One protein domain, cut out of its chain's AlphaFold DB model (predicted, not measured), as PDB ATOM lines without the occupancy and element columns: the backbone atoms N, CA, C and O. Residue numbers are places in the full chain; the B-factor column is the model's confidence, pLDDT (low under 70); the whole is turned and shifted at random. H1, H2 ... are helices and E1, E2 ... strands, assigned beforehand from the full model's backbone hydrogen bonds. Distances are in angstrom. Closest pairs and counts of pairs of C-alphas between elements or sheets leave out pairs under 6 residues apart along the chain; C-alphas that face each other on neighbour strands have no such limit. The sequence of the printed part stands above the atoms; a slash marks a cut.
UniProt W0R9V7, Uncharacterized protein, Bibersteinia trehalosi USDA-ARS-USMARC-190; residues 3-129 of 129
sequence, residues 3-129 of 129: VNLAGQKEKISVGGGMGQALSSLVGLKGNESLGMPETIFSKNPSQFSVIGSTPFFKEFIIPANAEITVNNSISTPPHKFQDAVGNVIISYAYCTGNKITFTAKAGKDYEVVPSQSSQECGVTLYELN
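AT A GLANCE: This is residues 3 to 129 of the 129 residues of an uncharacterized protein of Bibersteinia trehalosi USDA-ARS-USMARC-190 (UniProt W0R9V7). A loose, partial sandwich of strands has a long hairpin arm at one end: the hairpin E7-E8 packs partly face to face on the E3 and E6 part of a four-stranded sheet, and the hairpin E4-E5 sticks out as an arm, continuing the run of E3 and E6. A long stretch with two one-turn helices, H1 and H2, loops out from the sheet between E2 and E3. The printed part has 127 residues, with two named helices and eight named strands in the order E1 E2 H1 H2 E3 E4 E5 E6 E7 E8; the four-stranded sheet runs E2 E1 E3 E6, antiparallel throughout. The class is mostly strand, though under half of the residues are in named elements. The whole is loose, with a radius of gyration of the C-alphas of 17.3 A, and spans 62 by 29 by 27 A.

HOW THE PARTS SIT: E1, residues 3 to 5, and E2, residues 8 to 11, form a hairpin, with N 5 and O 8 2.8 A apart, within hydrogen-bond range. H1, residues 22 to 25, and H2, residues 45 to 48, are apart and not on the sheet; both are too short for an O i to N i+4 pair, and each has its one O i to N i+3 pair within range. E3, residues 67 to 75, is antiparallel to E1, with N 4 and O 69 3.0 A apart. E2, H1, H2 and E3 make a split strand-helix-strand unit, two strands running the same way with E1 between them; its crossover is right-handed. E4, residues 79 to 82, and E5, residues 88 to 91, form a hairpin, with N 79 and O 91 2.8 A apart. E5 runs on into E6, residues 94 to 103, across a break of 2 residues, at 21 degrees. E6 is antiparallel to E3, with N 70 and O 100 2.8 A apart. E7, residues 110 to 114, and E8, residues 123 to 127, form a hairpin, with N 126 and O 111 2.8 A apart. This pair and the four-stranded sheet make a sandwich, two sheets face to face, with strands at 22 degrees; the closest C-alphas of E6 and E8 are those of Asn 98 and Val 123, 6.6 A.

IN THESE COORDINATES: E1 begins at C-alpha 3, (122.108, 140.468, 99.914). E3 is 26.4 A long and E6 28.9 A; E7 is 13.5 A and E8 13.2 A. E8 ends at C-alpha 127, (127.558, 151.694, 110.260).

THE WHOLE: The C-alphas farthest apart are those of Val 85 and Gly 107, 62.3 A. The printed part has no cut. The links H1 to H2 and H2 to E3 are long. Mean pLDDT of the printed part is 73.0; 43 residues are under 70, among them 6 to 35.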
ATOM      1  N   VAL A   3     120.989 139.528  99.953       69.69
ATOM      2  CA  VAL A   3     122.108 140.468  99.914       69.69
ATOM      3  C   VAL A   3     122.667 140.465  98.498       69.69
ATOM      4  O   VAL A   3     122.953 139.405  97.945       69.69
ATOM      5  N   ASN A   4     122.805 141.640  97.892       74.62
ATOM      6  CA  ASN A   4     123.469 141.795  96.601       74.62
ATOM      7  C   ASN A   4     124.802 142.518  96.803       74.62
ATOM      8  O   ASN A   4     124.802 143.692  97.166       74.62
ATOM      9  N   LEU A   5     125.906 141.803  96.583       73.38
ATOM     10  CA  LEU A   5     127.279 142.292  96.668       73.38
ATOM     11  C   LEU A   5     127.808 142.527  95.251       73.38
ATOM     12  O   LEU A   5     128.237 141.581  94.588       73.38
ATOM     13  N   ALA A   6     127.765 143.771  94.764       65.88
ATOM     14  CA  ALA A   6     128.315 144.129  93.450       65.88
ATOM     15  C   ALA A   6     127.861 143.196  92.292       65.88
ATOM     16  O   ALA A   6     128.650 142.829  91.423       65.88
ATOM     17  N   GLY A   7     126.588 142.778  92.293       63.47
ATOM     18  CA  GLY A   7     126.003 141.884  91.286       63.47
ATOM     19  C   GLY A   7     125.943 140.406  91.693       63.47
ATOM     20  O   GLY A   7     125.206 139.642  91.065       63.47
ATOM     21  N   GLN A   8     126.645 139.996  92.756       69.31
ATOM     22  CA  GLN A   8     126.525 138.655  93.334       69.31
ATOM     23  C   GLN A   8     125.391 138.617  94.355       69.31
ATOM     24  O   GLN A   8     125.443 139.279  95.390       69.31
ATOM     25  N   LYS A   9     124.351 137.833  94.064       69.19
ATOM     26  CA  LYS A   9     123.200 137.668  94.954       69.19
ATOM     27  C   LYS A   9     123.412 136.486  95.886       69.19
ATOM     28  O   LYS A   9     123.456 135.345  95.429       69.19
ATOM     29  N   GLU A  10     123.442 136.750  97.183       67.75
ATOM     30  CA  GLU A  10     123.373 135.722  98.209       67.75
ATOM     31  C   GLU A  10     121.995 135.747  98.875       67.75
ATOM     32  O   GLU A  10     121.559 136.744  99.455       67.75
ATOM     33  N   LYS A  11     121.282 134.620  98.778       67.00
ATOM     34  CA  LYS A  11     119.988 134.435  99.433       67.00
ATOM     35  C   LYS A  11     120.166 133.577 100.675       67.00
ATOM     36  O   LYS A  11     120.478 132.389 100.587       67.00
ATOM     37  N   ILE A  12     119.887 134.181 101.821       68.44
ATOM     38  CA  ILE A  12     119.925 133.537 103.129       68.44
ATOM     39  C   ILE A  12     118.481 133.228 103.521       68.44
ATOM     40  O   ILE A  12     117.672 134.136 103.764       68.44
ATOM     41  N   SER A  13     118.147 131.941 103.561       62.34
ATOM     42  CA  SER A  13     116.838 131.456 103.985       62.34
ATOM     43  C   SER A  13     116.934 130.850 105.376       62.34
ATOM     44  O   SER A  13     117.696 129.916 105.614       62.34
ATOM     45  N   VAL A  14     116.128 131.374 106.294       58.72
ATOM     46  CA  VAL A  14     116.084 130.951 107.696       58.72
ATOM     47  C   VAL A  14     114.694 130.372 107.955       58.72
ATOM     48  O   VAL A  14     113.752 131.080 108.284       58.72
ATOM     49  N   GLY A  15     114.512 129.088 107.640       51.81
ATOM     50  CA  GLY A  15     113.210 128.417 107.750       51.81
ATOM     51  C   GLY A  15     113.037 127.257 106.773       51.81
ATOM     52  O   GLY A  15     113.589 127.317 105.676       51.81
ATOM     53  N   GLY A  16     112.275 126.244 107.223       42.50
ATOM     54  CA  GLY A  16     111.897 124.891 106.728       42.50
ATOM     55  C   GLY A  16     112.231 124.333 105.327       42.50
ATOM     56  O   GLY A  16     111.931 123.172 105.078       42.50
ATOM     57  N   GLY A  17     112.828 125.081 104.400       43.66
ATOM     58  CA  GLY A  17     113.262 124.586 103.094       43.66
ATOM     59  C   GLY A  17     114.473 123.646 103.166       43.66
ATOM     60  O   GLY A  17     115.464 123.932 103.844       43.66
ATOM     61  N   MET A  18     114.399 122.559 102.391       40.59
ATOM     62  CA  MET A  18     115.266 121.364 102.356       40.59
ATOM     63  C   MET A  18     116.775 121.583 102.076       40.59
ATOM     64  O   MET A  18     117.491 120.620 101.840       40.59
ATOM     65  N   GLY A  19     117.289 122.815 102.103       46.53
ATOM     66  CA  GLY A  19     118.715 123.105 101.879       46.53
ATOM     67  C   GLY A  19     119.405 123.937 102.964       46.53
ATOM     68  O   GLY A  19     120.611 123.826 103.126       46.53
ATOM     69  N   GLN A  20     118.670 124.764 103.717       45.47
ATOM     70  CA  GLN A  20     119.253 125.668 104.732       45.47
ATOM     71  C   GLN A  20     118.513 125.615 106.079       45.47
ATOM     72  O   GLN A  20     119.068 125.986 107.109       45.47
ATOM     73  N   ALA A  21     117.283 125.094 106.101       42.00
ATOM     74  CA  ALA A  21     116.466 124.987 107.308       42.00
ATOM     75  C   ALA A  21     116.877 123.877 108.272       42.00
ATOM     76  O   ALA A  21     116.572 123.938 109.463       42.00
ATOM     77  N   LEU A  22     117.552 122.848 107.759       35.38
ATOM     78  CA  LEU A  22     118.007 121.728 108.574       35.38
ATOM     79  C   LEU A  22     119.192 122.124 109.473       35.38
ATOM     80  O   LEU A  22     119.351 121.533 110.534       35.38
ATOM     81  N   SER A  23     119.947 123.182 109.148       40.97
ATOM     82  CA  SER A  23     121.005 123.699 110.035       40.97
ATOM     83  C   SER A  23     120.474 124.378 111.299       40.97
ATOM     84  O   SER A  23     121.174 124.413 112.305       40.97
ATOM     85  N   SER A  24     119.247 124.906 111.276       37.00
ATOM     86  CA  SER A  24     118.608 125.507 112.458       37.00
ATOM     87  C   SER A  24     117.963 124.478 113.397       37.00
ATOM     88  O   SER A  24     117.780 124.776 114.572       37.00
ATOM     89  N   LEU A  25     117.631 123.274 112.905       39.81
ATOM     90  CA  LEU A  25     117.050 122.191 113.715       39.81
ATOM     91  C   LEU A  25     118.118 121.234 114.272       39.81
ATOM     92  O   LEU A  25     117.925 120.642 115.331       39.81
ATOM     93  N   VAL A  26     119.266 121.121 113.602       40.16
ATOM     94  CA  VAL A  26     120.418 120.332 114.061       40.16
ATOM     95  C   VAL A  26     121.462 121.272 114.663       40.16
ATOM     96  O   VAL A  26     122.493 121.477 114.048       40.16
ATOM     97  N   GLY A  27     121.164 121.899 115.807       37.31
ATOM     98  CA  GLY A  27     122.111 122.442 116.809       37.31
ATOM     99  C   GLY A  27     123.471 123.052 116.402       37.31
ATOM    100  O   GLY A  27     124.371 123.041 117.235       37.31
ATOM    101  N   LEU A  28     123.667 123.547 115.173       40.72
ATOM    102  CA  LEU A  28     125.004 123.806 114.608       40.72
ATOM    103  C   LEU A  28     125.153 125.159 113.905       40.72
ATOM    104  O   LEU A  28     126.205 125.418 113.330       40.72
ATOM    105  N   LYS A  29     124.166 126.058 113.968       45.81
ATOM    106  CA  LYS A  29     124.394 127.454 113.572       45.81
ATOM    107  C   LYS A  29     124.769 128.295 114.786       45.81
ATOM    108  O   LYS A  29     123.936 128.978 115.371       45.81
ATOM    109  N   GLY A  30     126.036 128.179 115.181       50.94
ATOM    110  CA  GLY A  30     126.694 129.218 115.969       50.94
ATOM    111  C   GLY A  30     126.892 130.477 115.120       50.94
ATOM    112  O   GLY A  30     126.773 130.423 113.894       50.94
ATOM    113  N   ASN A  31     127.171 131.608 115.764       52.47
ATOM    114  CA  ASN A  31     127.560 132.831 115.065       52.47
ATOM    115  C   ASN A  31     128.787 132.538 114.180       52.47
ATOM    116  O   ASN A  31     129.822 132.105 114.687       52.47
ATOM    117  N   GLU A  32     128.673 132.755 112.870       57.59
ATOM    118  CA  GLU A  32     129.823 132.704 111.962       57.59
ATOM    119  C   GLU A  32     130.510 134.067 112.012       57.59
ATOM    120  O   GLU A  32     130.122 134.983 111.281       57.59
ATOM    121  N   SER A  33     131.480 134.199 112.921       60.62
ATOM    122  CA  SER A  33     132.287 135.408 113.045       60.62
ATOM    123  C   SER A  33     133.587 135.291 112.258       60.62
ATOM    124  O   SER A  33     134.312 134.301 112.363       60.62
ATOM    125  N   LEU A  34     133.876 136.320 111.470       62.81
ATOM    126  CA  LEU A  34     135.127 136.546 110.757       62.81
ATOM    127  C   LEU A  34     136.023 137.553 111.500       62.81
ATOM    128  O   LEU A  34     137.089 137.905 110.994       62.81
ATOM    129  N   GLY A  35     135.622 137.972 112.706       69.75
ATOM    130  CA  GLY A  35     136.403 138.834 113.592       69.75
ATOM    131  C   GLY A  35     135.818 140.225 113.830       69.75
ATOM    132  O   GLY A  35     136.514 141.051 114.422       69.75
ATOM    133  N   MET A  36     134.577 140.504 113.408       73.81
ATOM    134  CA  MET A  36     133.904 141.755 113.772       73.81
ATOM    135  C   MET A  36     133.689 141.815 115.298       73.81
ATOM    136  O   MET A  36     133.237 140.831 115.891       73.81
ATOM    137  N   PRO A  37     134.001 142.940 115.971       77.19
ATOM    138  CA  PRO A  37     133.718 143.091 117.393       77.19
ATOM    139  C   PRO A  37     132.230 142.890 117.707       77.19
ATOM    140  O   PRO A  37     131.365 143.409 117.000       77.19
ATOM    141  N   GLU A  38     131.926 142.185 118.801       76.50
ATOM    142  CA  GLU A  38     130.540 142.018 119.245       76.50
ATOM    143  C   GLU A  38     129.885 143.376 119.544       76.50
ATOM    144  O   GLU A  38     130.443 144.233 120.237       76.50
ATOM    145  N   THR A  39     128.654 143.546 119.078       80.50
ATOM    146  CA  THR A  39     127.813 144.716 119.320       80.50
ATOM    147  C   THR A  39     126.724 144.387 120.337       80.50
ATOM    148  O   THR A  39     126.578 143.250 120.790       80.50
ATOM    149  N   ILE A  40     125.892 145.373 120.684       75.88
ATOM    150  CA  ILE A  40     124.704 145.135 121.518       75.88
ATOM    151  C   ILE A  40     123.727 144.123 120.890       75.88
ATOM    152  O   ILE A  40     122.923 143.527 121.609       75.88
ATOM    153  N   PHE A  41     123.799 143.916 119.572       78.00
ATOM    154  CA  PHE A  41     122.943 142.995 118.836       78.00
ATOM    155  C   PHE A  41     123.579 141.605 118.752       78.00
ATOM    156  O   PHE A  41     122.951 140.626 119.168       78.00
ATOM    157  N   SER A  42     124.839 141.521 118.312       74.19
ATOM    158  CA  SER A  42     125.556 140.250 118.147       74.19
ATOM    159  C   SER A  42     125.980 139.575 119.451       74.19
ATOM    160  O   SER A  42     126.049 138.346 119.496       74.19
ATOM    161  N   LYS A  43     126.124 140.334 120.546       79.38
ATOM    162  CA  LYS A  43     126.393 139.800 121.894       79.38
ATOM    163  C   LYS A  43     125.221 139.019 122.499       79.38
ATOM    164  O   LYS A  43     125.419 138.170 123.366       79.38
ATOM    165  N   ASN A  44     123.986 139.318 122.091       73.19
ATOM    166  CA  ASN A  44     122.793 138.624 122.581       73.19
ATOM    167  C   ASN A  44     121.788 138.370 121.444       73.19
ATOM    168  O   ASN A  44     120.742 139.020 121.403       73.19
ATOM    169  N   PRO A  45     122.061 137.419 120.529       69.69
ATOM    170  CA  PRO A  45     121.146 137.076 119.439       69.69
ATOM    171  C   PRO A  45     119.756 136.699 119.941       69.69
ATOM    172  O   PRO A  45     118.763 137.029 119.298       69.69
ATOM    173  N   SER A  46     119.670 136.065 121.113       71.81
ATOM    174  CA  SER A  46     118.420 135.595 121.710       71.81
ATOM    175  C   SER A  46     117.393 136.700 121.963       71.81
ATOM    176  O   SER A  46     116.213 136.397 122.122       71.81
ATOM    177  N   GLN A  47     117.800 137.976 121.961       70.88
ATOM    178  CA  GLN A  47     116.868 139.108 122.015       70.88
ATOM    179  C   GLN A  47     115.912 139.154 120.809       70.88
ATOM    180  O   GLN A  47     114.845 139.756 120.892       70.88
ATOM    181  N   PHE A  48     116.276 138.492 119.706       72.12
ATOM    182  CA  PHE A  48     115.461 138.358 118.499       72.12
ATOM    183  C   PHE A  48     114.709 137.020 118.419       72.12
ATOM    184  O   PHE A  48     114.057 136.742 117.413       72.12
ATOM    185  N   SER A  49     114.796 136.171 119.448       66.94
ATOM    186  CA  SER A  49     114.111 134.879 119.462       66.94
ATOM    187  C   SER A  49     112.605 135.057 119.633       66.94
ATOM    188  O   SER A  49     112.136 135.586 120.638       66.94
ATOM    189  N   VAL A  50     111.834 134.520 118.690       66.00
ATOM    190  CA  VAL A  50     110.406 134.220 118.879       66.00
ATOM    191  C   VAL A  50     110.198 132.709 119.013       66.00
ATOM    192  O   VAL A  50     111.047 131.926 118.578       66.00
ATOM    193  N   ILE A  51     109.086 132.281 119.628       57.03
ATOM    194  CA  ILE A  51     108.765 130.857 119.843       57.03
ATOM    195  C   ILE A  51     108.902 130.089 118.518       57.03
ATOM    196  O   ILE A  51     108.238 130.414 117.537       57.03
ATOM    197  N   GLY A  52     109.765 129.069 118.499       59.62
ATOM    198  CA  GLY A  52     110.020 128.243 117.313       59.62
ATOM    199  C   GLY A  52     111.064 128.797 116.332       59.62
ATOM    200  O   GLY A  52     111.209 128.247 115.243       59.62
ATOM    201  N   SER A  53     111.802 129.849 116.699       62.16
ATOM    202  CA  SER A  53     112.906 130.401 115.902       62.16
ATOM    203  C   SER A  53     114.197 130.512 116.717       62.16
ATOM    204  O   SER A  53     114.161 130.840 117.901       62.16
ATOM    205  N   THR A  54     115.331 130.268 116.059       66.62
ATOM    206  CA  THR A  54     116.668 130.494 116.618       66.62
ATOM    207  C   THR A  54     117.364 131.561 115.771       66.62
ATOM    208  O   THR A  54     117.662 131.289 114.602       66.62
ATOM    209  N   PRO A  55     117.591 132.775 116.299       70.44
ATOM    210  CA  PRO A  55     118.360 133.801 115.606       70.44
ATOM    211  C   PRO A  55     119.836 133.389 115.529       70.44
ATOM    212  O   PRO A  55     120.357 132.754 116.442       70.44
ATOM    213  N   PHE A  56     120.516 133.759 114.445       70.50
ATOM    214  CA  PHE A  56     121.962 133.589 114.289       70.50
ATOM    215  C   PHE A  56     122.552 134.796 113.562       70.50
ATOM    216  O   PHE A  56     121.859 135.441 112.770       70.50
ATOM    217  N   PHE A  57     123.841 135.046 113.780       72.62
ATOM    218  CA  PHE A  57     124.619 136.016 113.015       72.62
ATOM    219  C   PHE A  57     125.489 135.324 111.966       72.62
ATOM    220  O   PHE A  57     126.023 134.235 112.195       72.62
ATOM    221  N   LYS A  58     125.614 135.963 110.803       77.69
ATOM    222  CA  LYS A  58     126.547 135.575 109.747       77.69
ATOM    223  C   LYS A  58     127.268 136.823 109.261       77.69
ATOM    224  O   LYS A  58     126.613 137.772 108.832       77.69
ATOM    225  N   GLU A  59     128.591 136.805 109.339       79.19
ATOM    226  CA  GLU A  59     129.439 137.876 108.824       79.19
ATOM    227  C   GLU A  59     129.785 137.643 107.346       79.19
ATOM    228  O   GLU A  59     129.917 136.507 106.881       79.19
ATOM    229  N   PHE A  60     129.931 138.736 106.595       79.94
ATOM    230  CA  PHE A  60     130.287 138.728 105.176       79.94
ATOM    231  C   PHE A  60     131.449 139.682 104.940       79.94
ATOM    232  O   PHE A  60     131.413 140.823 105.398       79.94
ATOM    233  N   ILE A  61     132.439 139.251 104.158       80.56
ATOM    234  CA  ILE A  61     133.447 140.173 103.631       80.56
ATOM    235  C   ILE A  61     132.818 140.900 102.448       80.56
ATOM    236  O   ILE A  61     132.476 140.281 101.440       80.56
ATOM    237  N   ILE A  62     132.683 142.217 102.571       80.00
ATOM    238  CA  ILE A  62     132.185 143.075 101.499       80.00
ATOM    239  C   ILE A  62     133.341 143.884 100.891       80.00
ATOM    240  O   ILE A  62     134.232 144.322 101.620       80.00
ATOM    241  N   PRO A  63     133.371 144.096  99.562       79.12
ATOM    242  CA  PRO A  63     134.406 144.917  98.948       79.12
ATOM    243  C   PRO A  63     134.222 146.394  99.312       79.12
ATOM    244  O   PRO A  63     133.101 146.903  99.345       79.12
ATOM    245  N   ALA A  64     135.328 147.115  99.499       83.75
ATOM    246  CA  ALA A  64     135.280 148.567  99.628       83.75
ATOM    247  C   ALA A  64     134.732 149.213  98.343       83.75
ATOM    248  O   ALA A  64     135.055 148.794  97.231       83.75
ATOM    249  N   ASN A  65     133.933 150.266  98.508       85.69
ATOM    250  CA  ASN A  65     133.221 150.998  97.458       85.69
ATOM    251  C   ASN A  65     132.191 150.165  96.678       85.69
ATOM    252  O   ASN A  65     131.689 150.620  95.650       85.69
ATOM    253  N   ALA A  66     131.854 148.962  97.149       83.62
ATOM    254  CA  ALA A  66     130.781 148.174  96.565       83.62
ATOM    255  C   ALA A  66     129.417 148.714  97.004       83.62
ATOM    256  O   ALA A  66     129.205 149.029  98.177       83.62
ATOM    257  N   GLU A  67     128.478 148.781  96.064       87.88
ATOM    258  CA  GLU A  67     127.073 148.993  96.387       87.88
ATOM    259  C   GLU A  67     126.470 147.685  96.901       87.88
ATOM    260  O   GLU A  67     126.518 146.645  96.234       87.88
ATOM    261  N   ILE A  68     125.922 147.754  98.109       87.12
ATOM    262  CA  ILE A  68     125.294 146.648  98.807       87.12
ATOM    263  C   ILE A  68     123.809 146.944  98.927       87.12
ATOM    264  O   ILE A  68     123.418 148.008  99.404       87.12
ATOM    265  N   THR A  69     122.975 145.989  98.518       87.38
ATOM    266  CA  THR A  69     121.529 146.047  98.757       87.38
ATOM    267  C   THR A  69     121.106 144.918  99.676       87.38
ATOM    268  O   THR A  69     121.404 143.754  99.412       87.38
ATOM    269  N   VAL A  70     120.372 145.271 100.726       87.44
ATOM    270  CA  VAL A  70     119.846 144.354 101.731       87.44
ATOM    271  C   VAL A  70     118.328 144.416 101.718       87.44
ATOM    272  O   VAL A  70     117.730 145.496 101.757       87.44
ATOM    273  N   ASN A  71     117.697 143.247 101.685       85.81
ATOM    274  CA  ASN A  71     116.254 143.122 101.818       85.81
ATOM    275  C   ASN A  71     115.870 141.936 102.700       85.81
ATOM    276  O   ASN A  71     116.482 140.862 102.650       85.81
ATOM    277  N   ASN A  72     114.808 142.123 103.475       81.75
ATOM    278  CA  ASN A  72     114.216 141.073 104.281       81.75
ATOM    279  C   ASN A  72     112.783 140.770 103.835       81.75
ATOM    280  O   ASN A  72     112.059 141.630 103.342       81.75
ATOM    281  N   SER A  73     112.403 139.510 103.986       79.25
ATOM    282  CA  SER A  73     111.085 138.994 103.641       79.25
ATOM    283  C   SER A  73     110.803 137.778 104.509       79.25
ATOM    284  O   SER A  73     111.688 136.929 104.666       79.25
ATOM    285  N   ILE A  74     109.573 137.649 104.990       77.25
ATOM    286  CA  ILE A  74     109.107 136.474 105.729       77.25
ATOM    287  C   ILE A  74     108.035 135.795 104.885       77.25
ATOM    288  O   ILE A  74     107.178 136.449 104.296       77.25
ATOM    289  N   SER A  75     108.092 134.470 104.830       76.44
ATOM    290  CA  SER A  75     107.049 133.640 104.238       76.44
ATOM    291  C   SER A  75     106.912 132.389 105.089       76.44
ATOM    292  O   SER A  75     107.881 131.642 105.237       76.44
ATOM    293  N   THR A  76     105.726 132.143 105.639       74.75
ATOM    294  CA  THR A  76     105.440 130.875 106.321       74.75
ATOM    295  C   THR A  76     104.926 129.843 105.318       74.75
ATOM    296  O   THR A  76     104.335 130.213 104.299       74.75
ATOM    297  N   PRO A  77     105.109 128.541 105.588       74.19
ATOM    298  CA  PRO A  77     104.390 127.504 104.862       74.19
ATOM    299  C   PRO A  77     102.868 127.722 104.958       74.19
ATOM    300  O   PRO A  77     102.387 128.217 105.982       74.19
ATOM    301  N   PRO A  78     102.092 127.363 103.921       80.25
ATOM    302  CA  PRO A  78     100.639 127.411 103.986       80.25
ATOM    303  C   PRO A  78     100.107 126.355 104.957       80.25
ATOM    304  O   PRO A  78     100.344 125.158 104.791       80.25
ATOM    305  N   HIS A  79      99.345 126.802 105.946       78.62
ATOM    306  CA  HIS A  79      98.621 125.959 106.884       78.62
ATOM    307  C   HIS A  79      97.173 125.800 106.422       78.62
ATOM    308  O   HIS A  79      96.517 126.780 106.072       78.62
ATOM    309  N   LYS A  80      96.675 124.562 106.409       85.38
ATOM    310  CA  LYS A  80      95.287 124.250 106.054       85.38
ATOM    311  C   LYS A  80      94.512 123.902 107.316       85.38
ATOM    312  O   LYS A  80      94.925 123.011 108.052       85.38
ATOM    313  N   PHE A  81      93.388 124.568 107.524       84.94
ATOM    314  CA  PHE A  81      92.453 124.289 108.610       84.94
ATOM    315  C   PHE A  81      91.065 124.066 108.029       84.94
ATOM    316  O   PHE A  81      90.758 124.577 106.954       84.94
ATOM    317  N   GLN A  82      90.235 123.308 108.732       88.25
ATOM    318  CA  GLN A  82      88.835 123.143 108.375       88.25
ATOM    319  C   GLN A  82      87.988 123.893 109.401       88.25
ATOM    320  O   GLN A  82      88.208 123.734 110.603       88.25
ATOM    321  N   ASP A  83      87.081 124.754 108.944       83.19
ATOM    322  CA  ASP A  83      86.153 125.440 109.845       83.19
ATOM    323  C   ASP A  83      85.033 124.499 110.324       83.19
ATOM    324  O   ASP A  83      84.893 123.365 109.859       83.19
ATOM    325  N   ALA A  84      84.210 124.974 111.264       84.69
ATOM    326  CA  ALA A  84      83.103 124.199 111.830       84.69
ATOM    327  C   ALA A  84      82.007 123.825 110.807       84.69
ATOM    328  O   ALA A  84      81.134 123.018 111.119       84.69
ATOM    329  N   VAL A  85      82.041 124.404 109.602       88.25
ATOM    330  CA  VAL A  85      81.073 124.198 108.514       88.25
ATOM    331  C   VAL A  85      81.676 123.341 107.385       88.25
ATOM    332  O   VAL A  85      80.996 123.015 106.415       88.25
ATOM    333  N   GLY A  86      82.938 122.916 107.517       84.81
ATOM    334  CA  GLY A  86      83.630 122.045 106.569       84.81
ATOM    335  C   GLY A  86      84.457 122.768 105.501       84.81
ATOM    336  O   GLY A  86      85.072 122.083 104.677       84.81
ATOM    337  N   ASN A  87      84.528 124.104 105.507       88.19
ATOM    338  CA  ASN A  87      85.332 124.861 104.544       88.19
ATOM    339  C   ASN A  87      86.821 124.752 104.867       88.19
ATOM    340  O   ASN A  87      87.233 124.840 106.023       88.19
ATOM    341  N   VAL A  88      87.644 124.623 103.826       89.38
ATOM    342  CA  VAL A  88      89.103 124.630 103.965       89.38
ATOM    343  C   VAL A  88      89.607 126.070 103.946       89.38
ATOM    344  O   VAL A  88      89.527 126.753 102.927       89.38
ATOM    345  N   ILE A  89      90.180 126.509 105.061       87.38
ATOM    346  CA  ILE A  89      90.869 127.789 105.207       87.38
ATOM    347  C   ILE A  89      92.365 127.552 105.009       87.38
ATOM    348  O   ILE A  89      92.968 126.713 105.680       87.38
ATOM    349  N   ILE A  90      92.974 128.312 104.100       86.56
ATOM    350  CA  ILE A  90      94.426 128.339 103.912       86.56
ATOM    351  C   ILE A  90      94.954 129.619 104.558       86.56
ATOM    352  O   ILE A  90      94.577 130.714 104.152       86.56
ATOM    353  N   SER A  91      95.827 129.476 105.551       81.62
ATOM    354  CA  SER A  91      96.478 130.588 106.242       81.62
ATOM    355  C   SER A  91      97.985 130.540 106.023       81.62
ATOM    356  O   SER A  91      98.613 129.490 106.159       81.62
ATOM    357  N   TYR A  92      98.572 131.679 105.681       79.94
ATOM    358  CA  TYR A  92     100.012 131.886 105.638       79.94
ATOM    359  C   TYR A  92     100.314 133.343 105.976       79.94
ATOM    360  O   TYR A  92      99.519 134.236 105.685       79.94
ATOM    361  N   ALA A  93     101.471 133.586 106.582       75.94
ATOM    362  CA  ALA A  93     102.002 134.920 106.781       75.94
ATOM    363  C   ALA A  93     103.039 135.218 105.696       75.94
ATOM    364  O   ALA A  93     103.910 134.398 105.394       75.94
ATOM    365  N   TYR A  94     102.933 136.409 105.118       80.88
ATOM    366  CA  TYR A  94     103.874 136.929 104.142       80.88
ATOM    367  C   TYR A  94     104.138 138.405 104.421       80.88
ATOM    368  O   TYR A  94     103.206 139.168 104.668       80.88
ATOM    369  N   CYS A  95     105.401 138.805 104.339       80.12
ATOM    370  CA  CYS A  95     105.789 140.205 104.332       80.12
ATOM    371  C   CYS A  95     107.058 140.410 103.503       80.12
ATOM    372  O   CYS A  95     107.900 139.517 103.386       80.12
ATOM    373  N   THR A  96     107.200 141.609 102.945       83.06
ATOM    374  CA  THR A  96     108.447 142.082 102.339       83.06
ATOM    375  C   THR A  96     108.792 143.414 102.974       83.06
ATOM    376  O   THR A  96     107.993 144.345 102.915       83.06
ATOM    377  N   GLY A  97     109.958 143.481 103.607       80.00
ATOM    378  CA  GLY A  97     110.457 144.683 104.258       80.00
ATOM    379  C   GLY A  97     111.045 145.691 103.282       80.00
ATOM    380  O   GLY A  97     111.121 145.470 102.066       80.00
ATOM    381  N   ASN A  98     111.525 146.795 103.846       82.94
ATOM    382  CA  ASN A  98     112.282 147.809 103.127       82.94
ATOM    383  C   ASN A  98     113.547 147.227 102.465       82.94
ATOM    384  O   ASN A  98     114.112 146.210 102.882       82.94
ATOM    385  N   LYS A  99     113.984 147.893 101.395       87.62
ATOM    386  CA  LYS A  99     115.292 147.675 100.775       87.62
ATOM    387  C   LYS A  99     116.220 148.781 101.254       87.62
ATOM    388  O   LYS A  99     115.868 149.952 101.132       87.62
ATOM    389  N   ILE A 100     117.373 148.410 101.797       89.12
ATOM    390  CA  ILE A 100     118.435 149.359 102.136       89.12
ATOM    391  C   ILE A 100     119.549 149.171 101.120       89.12
ATOM    392  O   ILE A 100     120.065 148.064 100.983       89.12
ATOM    393  N   THR A 101     119.916 150.249 100.435       91.12
ATOM    394  CA  THR A 101     121.062 150.282  99.527       91.12
ATOM    395  C   THR A 101     122.083 151.274 100.065       91.12
ATOM    396  O   THR A 101     121.727 152.401 100.405       91.12
ATOM    397  N   PHE A 102     123.338 150.849 100.171       90.81
ATOM    398  CA  PHE A 102     124.437 151.682 100.652       90.81
ATOM    399  C   PHE A 102     125.743 151.324  99.944       90.81
ATOM    400  O   PHE A 102     125.903 150.216  99.437       90.81
ATOM    401  N   THR A 103     126.694 152.254  99.929       92.56
ATOM    402  CA  THR A 103     128.053 152.008  99.434       92.56
ATOM    403  C   THR A 103     128.969 151.711 100.614       92.56
ATOM    404  O   THR A 103     129.124 152.552 101.501       92.56
ATOM    405  N   ALA A 104     129.576 150.525 100.628       89.62
ATOM    406  CA  ALA A 104     130.500 150.117 101.679       89.62
ATOM    407  C   ALA A 104     131.777 150.967 101.644       89.62
ATOM    408  O   ALA A 104     132.377 151.157 100.585       89.62
ATOM    409  N   LYS A 105     132.223 151.470 102.794       90.25
ATOM    410  CA  LYS A 105     133.466 152.242 102.912       90.25
ATOM    411  C   LYS A 105     134.616 151.337 103.346       90.25
ATOM    412  O   LYS A 105     134.428 150.383 104.093       90.25
ATOM    413  N   ALA A 106     135.825 151.652 102.888       86.12
ATOM    414  CA  ALA A 106     137.023 150.948 103.333       86.12
ATOM    415  C   ALA A 106     137.233 151.137 104.845       86.12
ATOM    416  O   ALA A 106     137.159 152.263 105.337       86.12
ATOM    417  N   GLY A 107     137.521 150.042 105.553       85.25
ATOM    418  CA  GLY A 107     137.756 150.056 106.999       85.25
ATOM    419  C   GLY A 107     136.509 150.357 107.831       85.25
ATOM    420  O   GLY A 107     136.659 150.849 108.938       85.25
ATOM    421  N   LYS A 108     135.308 150.131 107.282       88.06
ATOM    422  CA  LYS A 108     134.042 150.239 108.008       88.06
ATOM    423  C   LYS A 108     133.336 148.898 108.042       88.06
ATOM    424  O   LYS A 108     133.193 148.254 107.002       88.06
ATOM    425  N   ASP A 109     132.839 148.557 109.220       87.81
ATOM    426  CA  ASP A 109     131.961 147.416 109.423       87.81
ATOM    427  C   ASP A 109     130.494 147.847 109.373       87.81
ATOM    428  O   ASP A 109     130.145 149.009 109.600       87.81
ATOM    429  N   TYR A 110     129.616 146.903 109.051       88.06
ATOM    430  CA  TYR A 110     128.187 147.151 108.921       88.06
ATOM    431  C   TYR A 110     127.409 146.012 109.553       88.06
ATOM    432  O   TYR A 110     127.630 144.847 109.225       88.06
ATOM    433  N   GLU A 111     126.446 146.354 110.401       88.12
ATOM    434  CA  GLU A 111     125.561 145.375 111.016       88.12
ATOM    435  C   GLU A 111     124.115 145.612 110.593       88.12
ATOM    436  O   GLU A 111     123.564 146.707 110.718       88.12
ATOM    437  N   VAL A 112     123.497 144.555 110.071       87.50
ATOM    438  CA  VAL A 112     122.096 144.546 109.664       87.50
ATOM    439  C   VAL A 112     121.300 143.798 110.718       87.50
ATOM    440  O   VAL A 112     121.543 142.618 110.959       87.50
ATOM    441  N   VAL A 113     120.287 144.454 111.276       84.50
ATOM    442  CA  VAL A 113     119.367 143.839 112.237       84.50
ATOM    443  C   VAL A 113     117.929 143.894 111.725       84.50
ATOM    444  O   VAL A 113     117.588 144.794 110.946       84.50
ATOM    445  N   PRO A 114     117.056 142.961 112.140       77.88
ATOM    446  CA  PRO A 114     115.627 143.091 111.886       77.88
ATOM    447  C   PRO A 114     115.070 144.371 112.530       77.88
ATOM    448  O   PRO A 114     115.537 144.804 113.583       77.88
ATOM    449  N   SER A 115     114.056 144.976 111.905       72.81
ATOM    450  CA  SER A 115     113.308 146.081 112.517       72.81
ATOM    451  C   SER A 115     112.726 145.661 113.869       72.81
ATOM    452  O   SER A 115     112.316 144.513 114.042       72.81
ATOM    453  N   GLN A 116     112.623 146.601 114.816       60.97
ATOM    454  CA  GLN A 116     112.073 146.326 116.155       60.97
ATOM    455  C   GLN A 116     110.634 145.781 116.120       60.97
ATOM    456  O   GLN A 116     110.207 145.097 117.046       60.97
ATOM    457  N   SER A 117     109.888 146.053 115.044       58.03
ATOM    458  CA  SER A 117     108.575 145.468 114.793       58.03
ATOM    459  C   SER A 117     108.677 144.265 113.853       58.03
ATOM    460  O   SER A 117     109.106 144.391 112.703       58.03
ATOM    461  N   SER A 118     108.200 143.105 114.314       55.75
ATOM    462  CA  SER A 118     108.026 141.899 113.492       55.75
ATOM    463  C   SER A 118     106.942 142.054 112.417       55.75
ATOM    464  O   SER A 118     106.928 141.286 111.457       55.75
ATOM    465  N   GLN A 119     106.062 143.057 112.541       56.19
ATOM    466  CA  GLN A 119     105.012 143.350 111.558       56.19
ATOM    467  C   GLN A 119     105.547 144.104 110.334       56.19
ATOM    468  O   GLN A 119     104.974 144.006 109.253       56.19
ATOM    469  N   GLU A 120     106.657 144.828 110.478       64.19
ATOM    470  CA  GLU A 120     107.226 145.648 109.402       64.19
ATOM    471  C   GLU A 120     108.149 144.857 108.476       64.19
ATOM    472  O   GLU A 120     108.456 145.318 107.376       64.19
ATOM    473  N   CYS A 121     108.573 143.650 108.883       76.69
ATOM    474  CA  CYS A 121     109.458 142.790 108.087       76.69
ATOM    475  C   CYS A 121     110.795 143.447 107.715       76.69
ATOM    476  O   CYS A 121     111.493 142.980 106.812       76.69
ATOM    477  N   GLY A 122     111.111 144.572 108.351       81.44
ATOM    478  CA  GLY A 122     112.122 145.501 107.904       81.44
ATOM    479  C   GLY A 122     113.514 145.108 108.350       81.44
ATOM    480  O   GLY A 122     113.728 144.147 109.096       81.44
ATOM    481  N   VAL A 123     114.472 145.889 107.877       86.19
ATOM    482  CA  VAL A 123     115.861 145.849 108.325       86.19
ATOM    483  C   VAL A 123     116.317 147.247 108.694       86.19
ATOM    484  O   VAL A 123     115.861 148.231 108.110       86.19
ATOM    485  N   THR A 124     117.231 147.312 109.654       86.88
ATOM    486  CA  THR A 124     117.987 148.513 110.016       86.88
ATOM    487  C   THR A 124     119.466 148.229 109.795       86.88
ATOM    488  O   THR A 124     119.937 147.139 110.117       86.88
ATOM    489  N   LEU A 125     120.178 149.196 109.221       89.50
ATOM    490  CA  LEU A 125     121.618 149.138 108.991       89.50
ATOM    491  C   LEU A 125     122.325 150.057 109.989       89.50
ATOM    492  O   LEU A 125     122.001 151.243 110.063       89.50
ATOM    493  N   TYR A 126     123.314 149.523 110.693       89.12
ATOM    494  CA  TYR A 126     124.235 150.276 111.536       89.12
ATOM    495  C   TYR A 126     125.615 150.305 110.875       89.12
ATOM    496  O   TYR A 126     126.184 149.254 110.592       89.12
ATOM    497  N   GLU A 127     126.144 151.503 110.615       89.75
ATOM    498  CA  GLU A 127     127.558 151.694 110.260       89.75
ATOM    499  C   GLU A 127     128.376 151.668 111.557       89.75
ATOM    500  O   GLU A 127     128.095 152.421 112.493       89.75
ATOM    501  N   LEU A 128     129.355 150.772 111.613       84.75
ATOM    502  CA  LEU A 128     130.265 150.569 112.734       84.75
ATOM    503  C   LEU A 128     131.658 151.116 112.386       84.75
ATOM    504  O   LEU A 128     131.869 151.689 111.313       84.75
ATOM    505  N   ASN A 129     132.590 151.038 113.340       73.19
ATOM    506  CA  ASN A 129     133.863 151.751 113.247       73.19
ATOM    507  C   ASN A 129     134.915 151.089 112.384       73.19
ATOM    508  O   ASN A 129     135.113 149.872 112.532       73.19
TER     509      ASN A 129